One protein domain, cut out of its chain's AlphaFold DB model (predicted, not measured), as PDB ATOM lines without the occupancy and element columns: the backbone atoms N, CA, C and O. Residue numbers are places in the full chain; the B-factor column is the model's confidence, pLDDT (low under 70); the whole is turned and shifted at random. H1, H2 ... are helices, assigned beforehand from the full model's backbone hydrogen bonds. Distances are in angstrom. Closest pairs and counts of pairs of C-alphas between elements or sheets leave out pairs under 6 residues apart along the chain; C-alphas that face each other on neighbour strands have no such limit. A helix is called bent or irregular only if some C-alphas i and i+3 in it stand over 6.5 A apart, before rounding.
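Overview. This is residues 2 to 66 of the 180 residues of the protein "Protein-serine/threonine phosphatase" of Trichinella nativa (UniProt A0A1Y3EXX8). The longest helix, H3, and the helix H2 form a loose, open pair at a steep angle, meeting near Val 20 and Leu 49, with a long loop running from the last residue of H2 to the first of H3. Residues 31 to 37 of that loop stick out at one end of the model, residues 56 to 66, with H4, stick out at the other, and the short H1 lies off to one side, apart from the other helices. The printed part has 65 residues with four named helices, in the order H1, H2, H3, H4, and no named strand; the class is all helix. The whole is loose, with a radius of gyration of the C-alphas of 14.8 A, and elongated, spanning 42 by 27 by 22 A.

Along the chain. H3, residues 43 to 59, is 24.4 A long and begins at C-alpha 43, (262.455, 176.650, 300.944). H2, residues 17 to 29, is 17.9 A long. H1 holds residues 5 to 8, with C-alpha 5 at (278.755, 166.218, 300.593); it is neither bent nor irregular, but only just: C-alphas 5 and 8 are 6.1 A apart. H4, residues 61 to 65, ends at C-alpha 65, (292.950, 180.757, 289.360).

Arrangement. H3 and H2 are close but not clearly touching; their closest C-alphas, of Leu 49 and Val 20, are 7.5 A apart. They run opposite ways at a steep tilt of 61 degrees. H3 and H4 are close but not clearly touching, with the closest C-alphas, of Phe 57 and Leu 63, 7.1 A apart. H1 is apart from H2, H3 and H4, and H2 is apart from H4. In H2, H3 and H4 every O i to N i+4 pair is within hydrogen-bond range; H1 is too short for such a pair.

Size, cuts and confidence. The two C-alphas farthest apart, of Pro 34 and Glu 65, are 43.3 A apart. The printed part has no cut. The link from H2 to H3, 13 residues, is long. Mean pLDDT of the printed part is 74.0, with residues 2 to 11, 35 and 61 to 66 under 70.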
ATOM      1  N   PRO A   2     276.466 168.498 310.245       42.69
ATOM      2  CA  PRO A   2     277.390 168.577 309.123       42.69
ATOM      3  C   PRO A   2     276.572 168.689 307.830       42.69
ATOM      4  O   PRO A   2     275.622 167.938 307.627       42.69
ATOM      5  N   PHE A   3     276.887 169.671 306.988       41.09
ATOM      6  CA  PHE A   3     276.318 169.765 305.647       41.09
ATOM      7  C   PHE A   3     276.918 168.633 304.801       41.09
ATOM      8  O   PHE A   3     278.111 168.657 304.502       41.09
ATOM      9  N   ASP A   4     276.105 167.626 304.479       41.28
ATOM     10  CA  ASP A   4     276.510 166.443 303.716       41.28
ATOM     11  C   ASP A   4     277.054 166.800 302.325       41.28
ATOM     12  O   ASP A   4     276.490 167.622 301.597       41.28
ATOM     13  N   SER A   5     278.124 166.114 301.919       45.88
ATOM     14  CA  SER A   5     278.755 166.218 300.593       45.88
ATOM     15  C   SER A   5     277.790 165.917 299.434       45.88
ATOM     16  O   SER A   5     277.965 166.449 298.338       45.88
ATOM     17  N   LEU A   6     276.719 165.162 299.699       45.09
ATOM     18  CA  LEU A   6     275.631 164.851 298.766       45.09
ATOM     19  C   LEU A   6     274.802 166.075 298.337       45.09
ATOM     20  O   LEU A   6     274.167 166.037 297.284       45.09
ATOM     21  N   PHE A   7     274.813 167.178 299.096       52.72
ATOM     22  CA  PHE A   7     274.039 168.379 298.745       52.72
ATOM     23  C   PHE A   7     274.539 169.044 297.449       52.72
ATOM     24  O   PHE A   7     273.784 169.721 296.753       52.72
ATOM     25  N   TYR A   8     275.811 168.833 297.096       49.69
ATOM     26  CA  TYR A   8     276.437 169.441 295.921       49.69
ATOM     27  C   TYR A   8     276.372 168.577 294.657       49.69
ATOM     28  O   TYR A   8     276.618 169.102 293.571       49.69
ATOM     29  N   GLU A   9     276.050 167.284 294.767       55.53
ATOM     30  CA  GLU A   9     276.082 166.359 293.622       55.53
ATOM     31  C   GLU A   9     274.875 166.514 292.686       55.53
ATOM     32  O   GLU A   9     274.951 166.144 291.514       55.53
ATOM     33  N   LYS A  10     273.782 167.132 293.153       67.38
ATOM     34  CA  LYS A  10     272.633 167.513 292.318       67.38
ATOM     35  C   LYS A  10     272.089 168.876 292.730       67.38
ATOM     36  O   LYS A  10     271.062 168.972 293.396       67.38
ATOM     37  N   LEU A  11     272.778 169.944 292.321       68.69
ATOM     38  CA  LEU A  11     272.205 171.290 292.418       68.69
ATOM     39  C   LEU A  11     270.880 171.336 291.629       68.69
ATOM     40  O   LEU A  11     270.850 170.845 290.496       68.69
ATOM     41  N   PRO A  12     269.805 171.924 292.186       78.62
ATOM     42  CA  PRO A  12     268.501 171.992 291.525       78.62
ATOM     43  C   PRO A  12     268.558 172.828 290.239       78.62
ATOM     44  O   PRO A  12     269.565 173.476 289.938       78.62
ATOM     45  N   GLU A  13     267.485 172.814 289.455       84.88
ATOM     46  CA  GLU A  13     267.391 173.614 288.231       84.88
ATOM     47  C   GLU A  13     267.594 175.111 288.511       84.88
ATOM     48  O   GLU A  13     267.183 175.623 289.561       84.88
ATOM     49  N   MET A  14     268.269 175.793 287.578       82.06
ATOM     50  CA  MET A  14     268.577 177.216 287.707       82.06
ATOM     51  C   MET A  14     267.293 178.036 287.879       82.06
ATOM     52  O   MET A  14     266.265 177.723 287.276       82.06
ATOM     53  N   LEU A  15     267.346 179.110 288.665       86.25
ATOM     54  CA  LEU A  15     266.369 180.190 288.501       86.25
ATOM     55  C   LEU A  15     266.675 180.933 287.202       86.25
ATOM     56  O   LEU A  15     267.839 181.207 286.901       86.25
ATOM     57  N   THR A  16     265.627 181.272 286.466       89.50
ATOM     58  CA  THR A  16     265.669 182.220 285.353       89.50
ATOM     59  C   THR A  16     265.943 183.637 285.859       89.50
ATOM     60  O   THR A  16     265.646 183.969 287.008       89.50
ATOM     61  N   GLU A  17     266.436 184.514 284.984       85.31
ATOM     62  CA  GLU A  17     266.609 185.945 285.283       85.31
ATOM     63  C   GLU A  17     265.324 186.597 285.819       85.31
ATOM     64  O   GLU A  17     265.360 187.406 286.745       85.31
ATOM     65  N   ALA A  18     264.166 186.215 285.273       86.88
ATOM     66  CA  ALA A  18     262.874 186.714 285.730       86.88
ATOM     67  C   ALA A  18     262.558 186.261 287.166       86.88
ATOM     68  O   ALA A  18     262.127 187.074 287.981       86.88
ATOM     69  N   GLU A  19     262.807 184.992 287.501       87.75
ATOM     70  CA  GLU A  19     262.625 184.472 288.861       87.75
ATOM     71  C   GLU A  19     263.580 185.140 289.863       87.75
ATOM     72  O   GLU A  19     263.146 185.535 290.945       87.75
ATOM     73  N   VAL A  20     264.853 185.336 289.497       85.75
ATOM     74  CA  VAL A  20     265.828 186.051 290.341       85.75
ATOM     75  C   VAL A  20     265.365 187.485 290.603       85.75
ATOM     76  O   VAL A  20     265.350 187.926 291.753       85.75
ATOM     77  N   ARG A  21     264.907 188.197 289.565       84.12
ATOM     78  CA  ARG A  21     264.375 189.563 289.698       84.12
ATOM     79  C   ARG A  21     263.124 189.620 290.564       84.12
ATOM     80  O   ARG A  21     262.977 190.560 291.339       84.12
ATOM     81  N   MET A  22     262.232 188.631 290.476       85.94
ATOM     82  CA  MET A  22     261.066 188.559 291.361       85.94
ATOM     83  C   MET A  22     261.485 188.414 292.826       85.94
ATOM     84  O   MET A  22     261.006 189.179 293.660       85.94
ATOM     85  N   LEU A  23     262.425 187.514 293.137       85.00
ATOM     86  CA  LEU A  23     262.942 187.343 294.500       85.00
ATOM     87  C   LEU A  23     263.631 188.612 295.018       85.00
ATOM     88  O   LEU A  23     263.384 189.033 296.149       85.00
ATOM     89  N   GLN A  24     264.448 189.253 294.179       82.69
ATOM     90  CA  GLN A  24     265.080 190.532 294.497       82.69
ATOM     91  C   GLN A  24     264.026 191.609 294.787       82.69
ATOM     92  O   GLN A  24     264.114 192.295 295.801       82.69
ATOM     93  N   ASN A  25     262.998 191.729 293.945       83.38
ATOM     94  CA  ASN A  25     261.921 192.697 294.139       83.38
ATOM     95  C   ASN A  25     261.129 192.421 295.422       83.38
ATOM     96  O   ASN A  25     260.803 193.365 296.136       83.38
ATOM     97  N   SER A  26     260.875 191.154 295.762       83.44
ATOM     98  CA  SER A  26     260.248 190.782 297.034       83.44
ATOM     99  C   SER A  26     261.085 191.231 298.232       83.44
ATOM    100  O   SER A  26     260.540 191.857 299.141       83.44
ATOM    101  N   LEU A  27     262.405 191.005 298.214       78.00
ATOM    102  CA  LEU A  27     263.325 191.492 299.255       78.00
ATOM    103  C   LEU A  27     263.342 193.023 299.335       78.00
ATOM    104  O   LEU A  27     263.265 193.598 300.419       78.00
ATOM    105  N   LEU A  28     263.404 193.697 298.188       79.12
ATOM    106  CA  LEU A  28     263.446 195.156 298.128       79.12
ATOM    107  C   LEU A  28     262.108 195.806 298.501       79.12
ATOM    108  O   LEU A  28     262.109 196.945 298.969       79.12
ATOM    109  N   SER A  29     260.980 195.106 298.342       81.12
ATOM    110  CA  SER A  29     259.649 195.629 298.674       81.12
ATOM    111  C   SER A  29     259.518 196.009 300.151       81.12
ATOM    112  O   SER A  29     258.851 196.989 300.478       81.12
ATOM    113  N   ILE A  30     260.231 195.306 301.038       79.06
ATOM    114  CA  ILE A  30     260.174 195.550 302.482       79.06
ATOM    115  C   ILE A  30     261.261 196.495 302.990       79.06
ATOM    116  O   ILE A  30     261.373 196.694 304.196       79.06
ATOM    117  N   ARG A  31     262.089 197.078 302.113       73.44
ATOM    118  CA  ARG A  31     263.274 197.851 302.532       73.44
ATOM    119  C   ARG A  31     262.953 199.044 303.445       73.44
ATOM    120  O   ARG A  31     263.821 199.497 304.176       73.44
ATOM    121  N   LEU A  32     261.719 199.552 303.387       77.56
ATOM    122  CA  LEU A  32     261.192 200.615 304.253       77.56
ATOM    123  C   LEU A  32     260.088 200.111 305.197       77.56
ATOM    124  O   LEU A  32     259.323 200.910 305.719       77.56
ATOM    125  N   SER A  33     259.945 198.800 305.375       76.44
ATOM    126  CA  SER A  33     258.976 198.236 306.315       76.44
ATOM    127  C   SER A  33     259.547 198.208 307.739       76.44
ATOM    128  O   SER A  33     260.769 198.221 307.915       76.44
ATOM    129  N   PRO A  34     258.692 198.159 308.776       73.75
ATOM    130  CA  PRO A  34     259.150 198.073 310.159       73.75
ATOM    131  C   PRO A  34     260.046 196.844 310.418       73.75
ATOM    132  O   PRO A  34     259.837 195.790 309.802       73.75
ATOM    133  N   PRO A  35     261.009 196.922 311.359       69.69
ATOM    134  CA  PRO A  35     261.784 195.759 311.791       69.69
ATOM    135  C   PRO A  35     260.880 194.593 312.216       69.69
ATOM    136  O   PRO A  35     259.861 194.791 312.872       69.69
ATOM    137  N   GLY A  36     261.253 193.369 311.836       71.12
ATOM    138  CA  GLY A  36     260.448 192.168 312.098       71.12
ATOM    139  C   GLY A  36     259.379 191.866 311.041       71.12
ATOM    140  O   GLY A  36     258.696 190.846 311.158       71.12
ATOM    141  N   THR A  37     259.259 192.690 309.993       80.00
ATOM    142  CA  THR A  37     258.442 192.369 308.812       80.00
ATOM    143  C   THR A  37     258.921 191.057 308.196       80.00
ATOM    144  O   THR A  37     260.088 190.916 307.829       80.00
ATOM    145  N   ARG A  38     258.021 190.075 308.109       77.38
ATOM    146  CA  ARG A  38     258.327 188.754 307.557       77.38
ATOM    147  C   ARG A  38     258.092 188.757 306.053       77.38
ATOM    148  O   ARG A  38     257.027 189.167 305.605       77.38
ATOM    149  N   ILE A  39     259.060 188.238 305.302       79.56
ATOM    150  CA  ILE A  39     258.827 187.761 303.939       79.56
ATOM    151  C   ILE A  39     258.801 186.245 303.989       79.56
ATOM    152  O   ILE A  39     259.700 185.617 304.555       79.56
ATOM    153  N   GLU A  40     257.779 185.661 303.384       80.31
ATOM    154  CA  GLU A  40     257.742 184.228 303.155       80.31
ATOM    155  C   GLU A  40     258.506 183.902 301.874       80.31
ATOM    156  O   GLU A  40     258.113 184.299 300.781       80.31
ATOM    157  N   PHE A  41     259.605 183.166 302.026       80.50
ATOM    158  CA  PHE A  41     260.286 182.508 300.917       80.50
ATOM    159  C   PHE A  41     260.002 181.020 300.976       80.50
ATOM    160  O   PHE A  41     260.099 180.402 302.045       80.50
ATOM    161  N   LYS A  42     259.707 180.411 299.827       84.62
ATOM    162  CA  LYS A  42     259.638 178.955 299.773       84.62
ATOM    163  C   LYS A  42     261.047 178.409 299.950       84.62
ATOM    164  O   LYS A  42     262.006 178.899 299.351       84.62
ATOM    165  N   LYS A  43     261.176 177.345 300.742       82.06
ATOM    166  CA  LYS A  43     262.455 176.650 300.944       82.06
ATOM    167  C   LYS A  43     263.123 176.299 299.608       82.06
ATOM    168  O   LYS A  43     264.328 176.472 299.470       82.06
ATOM    169  N   ASP A  44     262.336 175.879 298.621       84.56
ATOM    170  CA  ASP A  44     262.836 175.516 297.293       84.56
ATOM    171  C   ASP A  44     263.399 176.714 296.518       84.56
ATOM    172  O   ASP A  44     264.414 176.576 295.839       84.56
ATOM    173  N   GLU A  45     262.808 177.905 296.656       84.62
ATOM    174  CA  GLU A  45     263.327 179.139 296.048       84.62
ATOM    175  C   GLU A  45     264.687 179.505 296.646       84.62
ATOM    176  O   GLU A  45     265.616 179.820 295.907       84.62
ATOM    177  N   LEU A  46     264.840 179.379 297.970       81.31
ATOM    178  CA  LEU A  46     266.113 179.617 298.655       81.31
ATOM    179  C   LEU A  46     267.189 178.619 298.219       81.31
ATOM    180  O   LEU A  46     268.313 179.017 297.920       81.31
ATOM    181  N   ILE A  47     266.854 177.328 298.147       82.00
ATOM    182  CA  ILE A  47     267.805 176.293 297.716       82.00
ATOM    183  C   ILE A  47     268.224 176.531 296.258       82.00
ATOM    184  O   ILE A  47     269.412 176.438 295.946       82.00
ATOM    185  N   ARG A  48     267.285 176.880 295.366       85.88
ATOM    186  CA  ARG A  48     267.592 177.210 293.964       85.88
ATOM    187  C   ARG A  48     268.427 178.484 293.837       85.88
ATOM    188  O   ARG A  48     269.383 178.490 293.067       85.88
ATOM    189  N   LEU A  49     268.139 179.522 294.623       83.88
ATOM    190  CA  LEU A  49     268.921 180.763 294.656       83.88
ATOM    191  C   LEU A  49     270.366 180.510 295.096       83.88
ATOM    192  O   LEU A  49     271.303 180.956 294.433       83.88
ATOM    193  N   ILE A  50     270.554 179.731 296.163       81.19
ATOM    194  CA  ILE A  50     271.878 179.296 296.623       81.19
ATOM    195  C   ILE A  50     272.572 178.468 295.531       81.19
ATOM    196  O   ILE A  50     273.753 178.676 295.253       81.19
ATOM    197  N   GLY A  51     271.840 177.570 294.865       83.25
ATOM    198  CA  GLY A  51     272.350 176.783 293.744       83.25
ATOM    199  C   GLY A  51     272.835 177.638 292.568       83.25
ATOM    200  O   GLY A  51     273.923 177.383 292.047       83.25
ATOM    201  N   ASN A  52     272.080 178.675 292.188       84.44
ATOM    202  CA  ASN A  52     272.486 179.657 291.178       84.44
ATOM    203  C   ASN A  52     273.773 180.376 291.584       84.44
ATOM    204  O   ASN A  52     274.725 180.394 290.807       84.44
ATOM    205  N   ALA A  53     273.829 180.910 292.808       80.31
ATOM    206  CA  ALA A  53     275.010 181.606 293.311       80.31
ATOM    207  C   ALA A  53     276.254 180.703 293.271       80.31
ATOM    208  O   ALA A  53     277.291 181.095 292.741       80.31
ATOM    209  N   ILE A  54     276.139 179.456 293.744       76.81
ATOM    210  CA  ILE A  54     277.234 178.474 293.701       76.81
ATOM    211  C   ILE A  54     277.711 178.234 292.266       76.81
ATOM    212  O   ILE A  54     278.918 178.155 292.037       76.81
ATOM    213  N   ARG A  55     276.794 178.090 291.300       78.12
ATOM    214  CA  ARG A  55     277.157 177.882 289.891       78.12
ATOM    215  C   ARG A  55     277.892 179.082 289.315       78.12
ATOM    216  O   ARG A  55     278.936 178.873 288.709       78.12
ATOM    217  N   ILE A  56     277.392 180.294 289.559       77.06
ATOM    218  CA  ILE A  56     278.040 181.538 289.128       77.06
ATOM    219  C   ILE A  56     279.456 181.601 289.696       77.06
ATOM    220  O   ILE A  56     280.403 181.765 288.937       77.06
ATOM    221  N   PHE A  57     279.631 181.391 291.004       73.50
ATOM    222  CA  PHE A  57     280.961 181.401 291.616       73.50
ATOM    223  C   PHE A  57     281.879 180.315 291.042       73.50
ATOM    224  O   PHE A  57     283.052 180.570 290.794       73.50
ATOM    225  N   LYS A  58     281.366 179.110 290.776       70.94
ATOM    226  CA  LYS A  58     282.160 178.036 290.160       70.94
ATOM    227  C   LYS A  58     282.516 178.301 288.696       70.94
ATOM    228  O   LYS A  58     283.520 177.764 288.239       70.94
ATOM    229  N   SER A  59     281.706 179.064 287.963       71.38
ATOM    230  CA  SER A  59     281.977 179.396 286.562       71.38
ATOM    231  C   SER A  59     282.948 180.563 286.400       71.38
ATOM    232  O   SER A  59     283.431 180.768 285.291       71.38
ATOM    233  N   GLN A  60     283.236 181.328 287.460       72.31
ATOM    234  CA  GLN A  60     284.220 182.408 287.391       72.31
ATOM    235  C   GLN A  60     285.647 181.828 287.352       72.31
ATOM    236  O   GLN A  60     286.075 181.220 288.340       72.31
ATOM    237  N   PRO A  61     286.420 182.039 286.265       59.97
ATOM    238  CA  PRO A  61     287.771 181.486 286.123       59.97
ATOM    239  C   PRO A  61     288.716 181.998 287.215       59.97
ATOM    240  O   PRO A  61     289.503 181.231 287.758       59.97
ATOM    241  N   MET A  62     288.546 183.250 287.648       60.78
ATOM    242  CA  MET A  62     289.366 183.868 288.692       60.78
ATOM    243  C   MET A  62     289.294 183.126 290.038       60.78
ATOM    244  O   MET A  62     290.293 183.044 290.746       60.78
ATOM    245  N   LEU A  63     288.149 182.523 290.390       54.78
ATOM    246  CA  LEU A  63     288.026 181.727 291.621       54.78
ATOM    247  C   LEU A  63     288.739 180.369 291.522       54.78
ATOM    248  O   LEU A  63     289.102 179.796 292.550       54.78
ATOM    249  N   LEU A  64     288.958 179.870 290.303       53.25
ATOM    250  CA  LEU A  64     289.757 178.674 290.020       53.25
ATOM    251  C   LEU A  64     291.253 179.001 289.876       53.25
ATOM    252  O   LEU A  64     292.090 178.132 290.107       53.25
ATOM    253  N   GLU A  65     291.584 180.249 289.538       58.41
ATOM    254  CA  GLU A  65     292.950 180.757 289.360       58.41
ATOM    255  C   GLU A  65     293.557 181.390 290.620       58.41
ATOM    256  O   GLU A  65     294.737 181.756 290.613       58.41
ATOM    257  N   LEU A  66     292.796 181.492 291.720       62.84
ATOM    258  CA  LEU A  66     293.340 181.907 293.014       62.84
ATOM    259  C   LEU A  66     294.586 181.073 293.322       62.84
ATOM    260  O   LEU A  66     294.545 179.843 293.343       62.84
TER     261      LEU A  66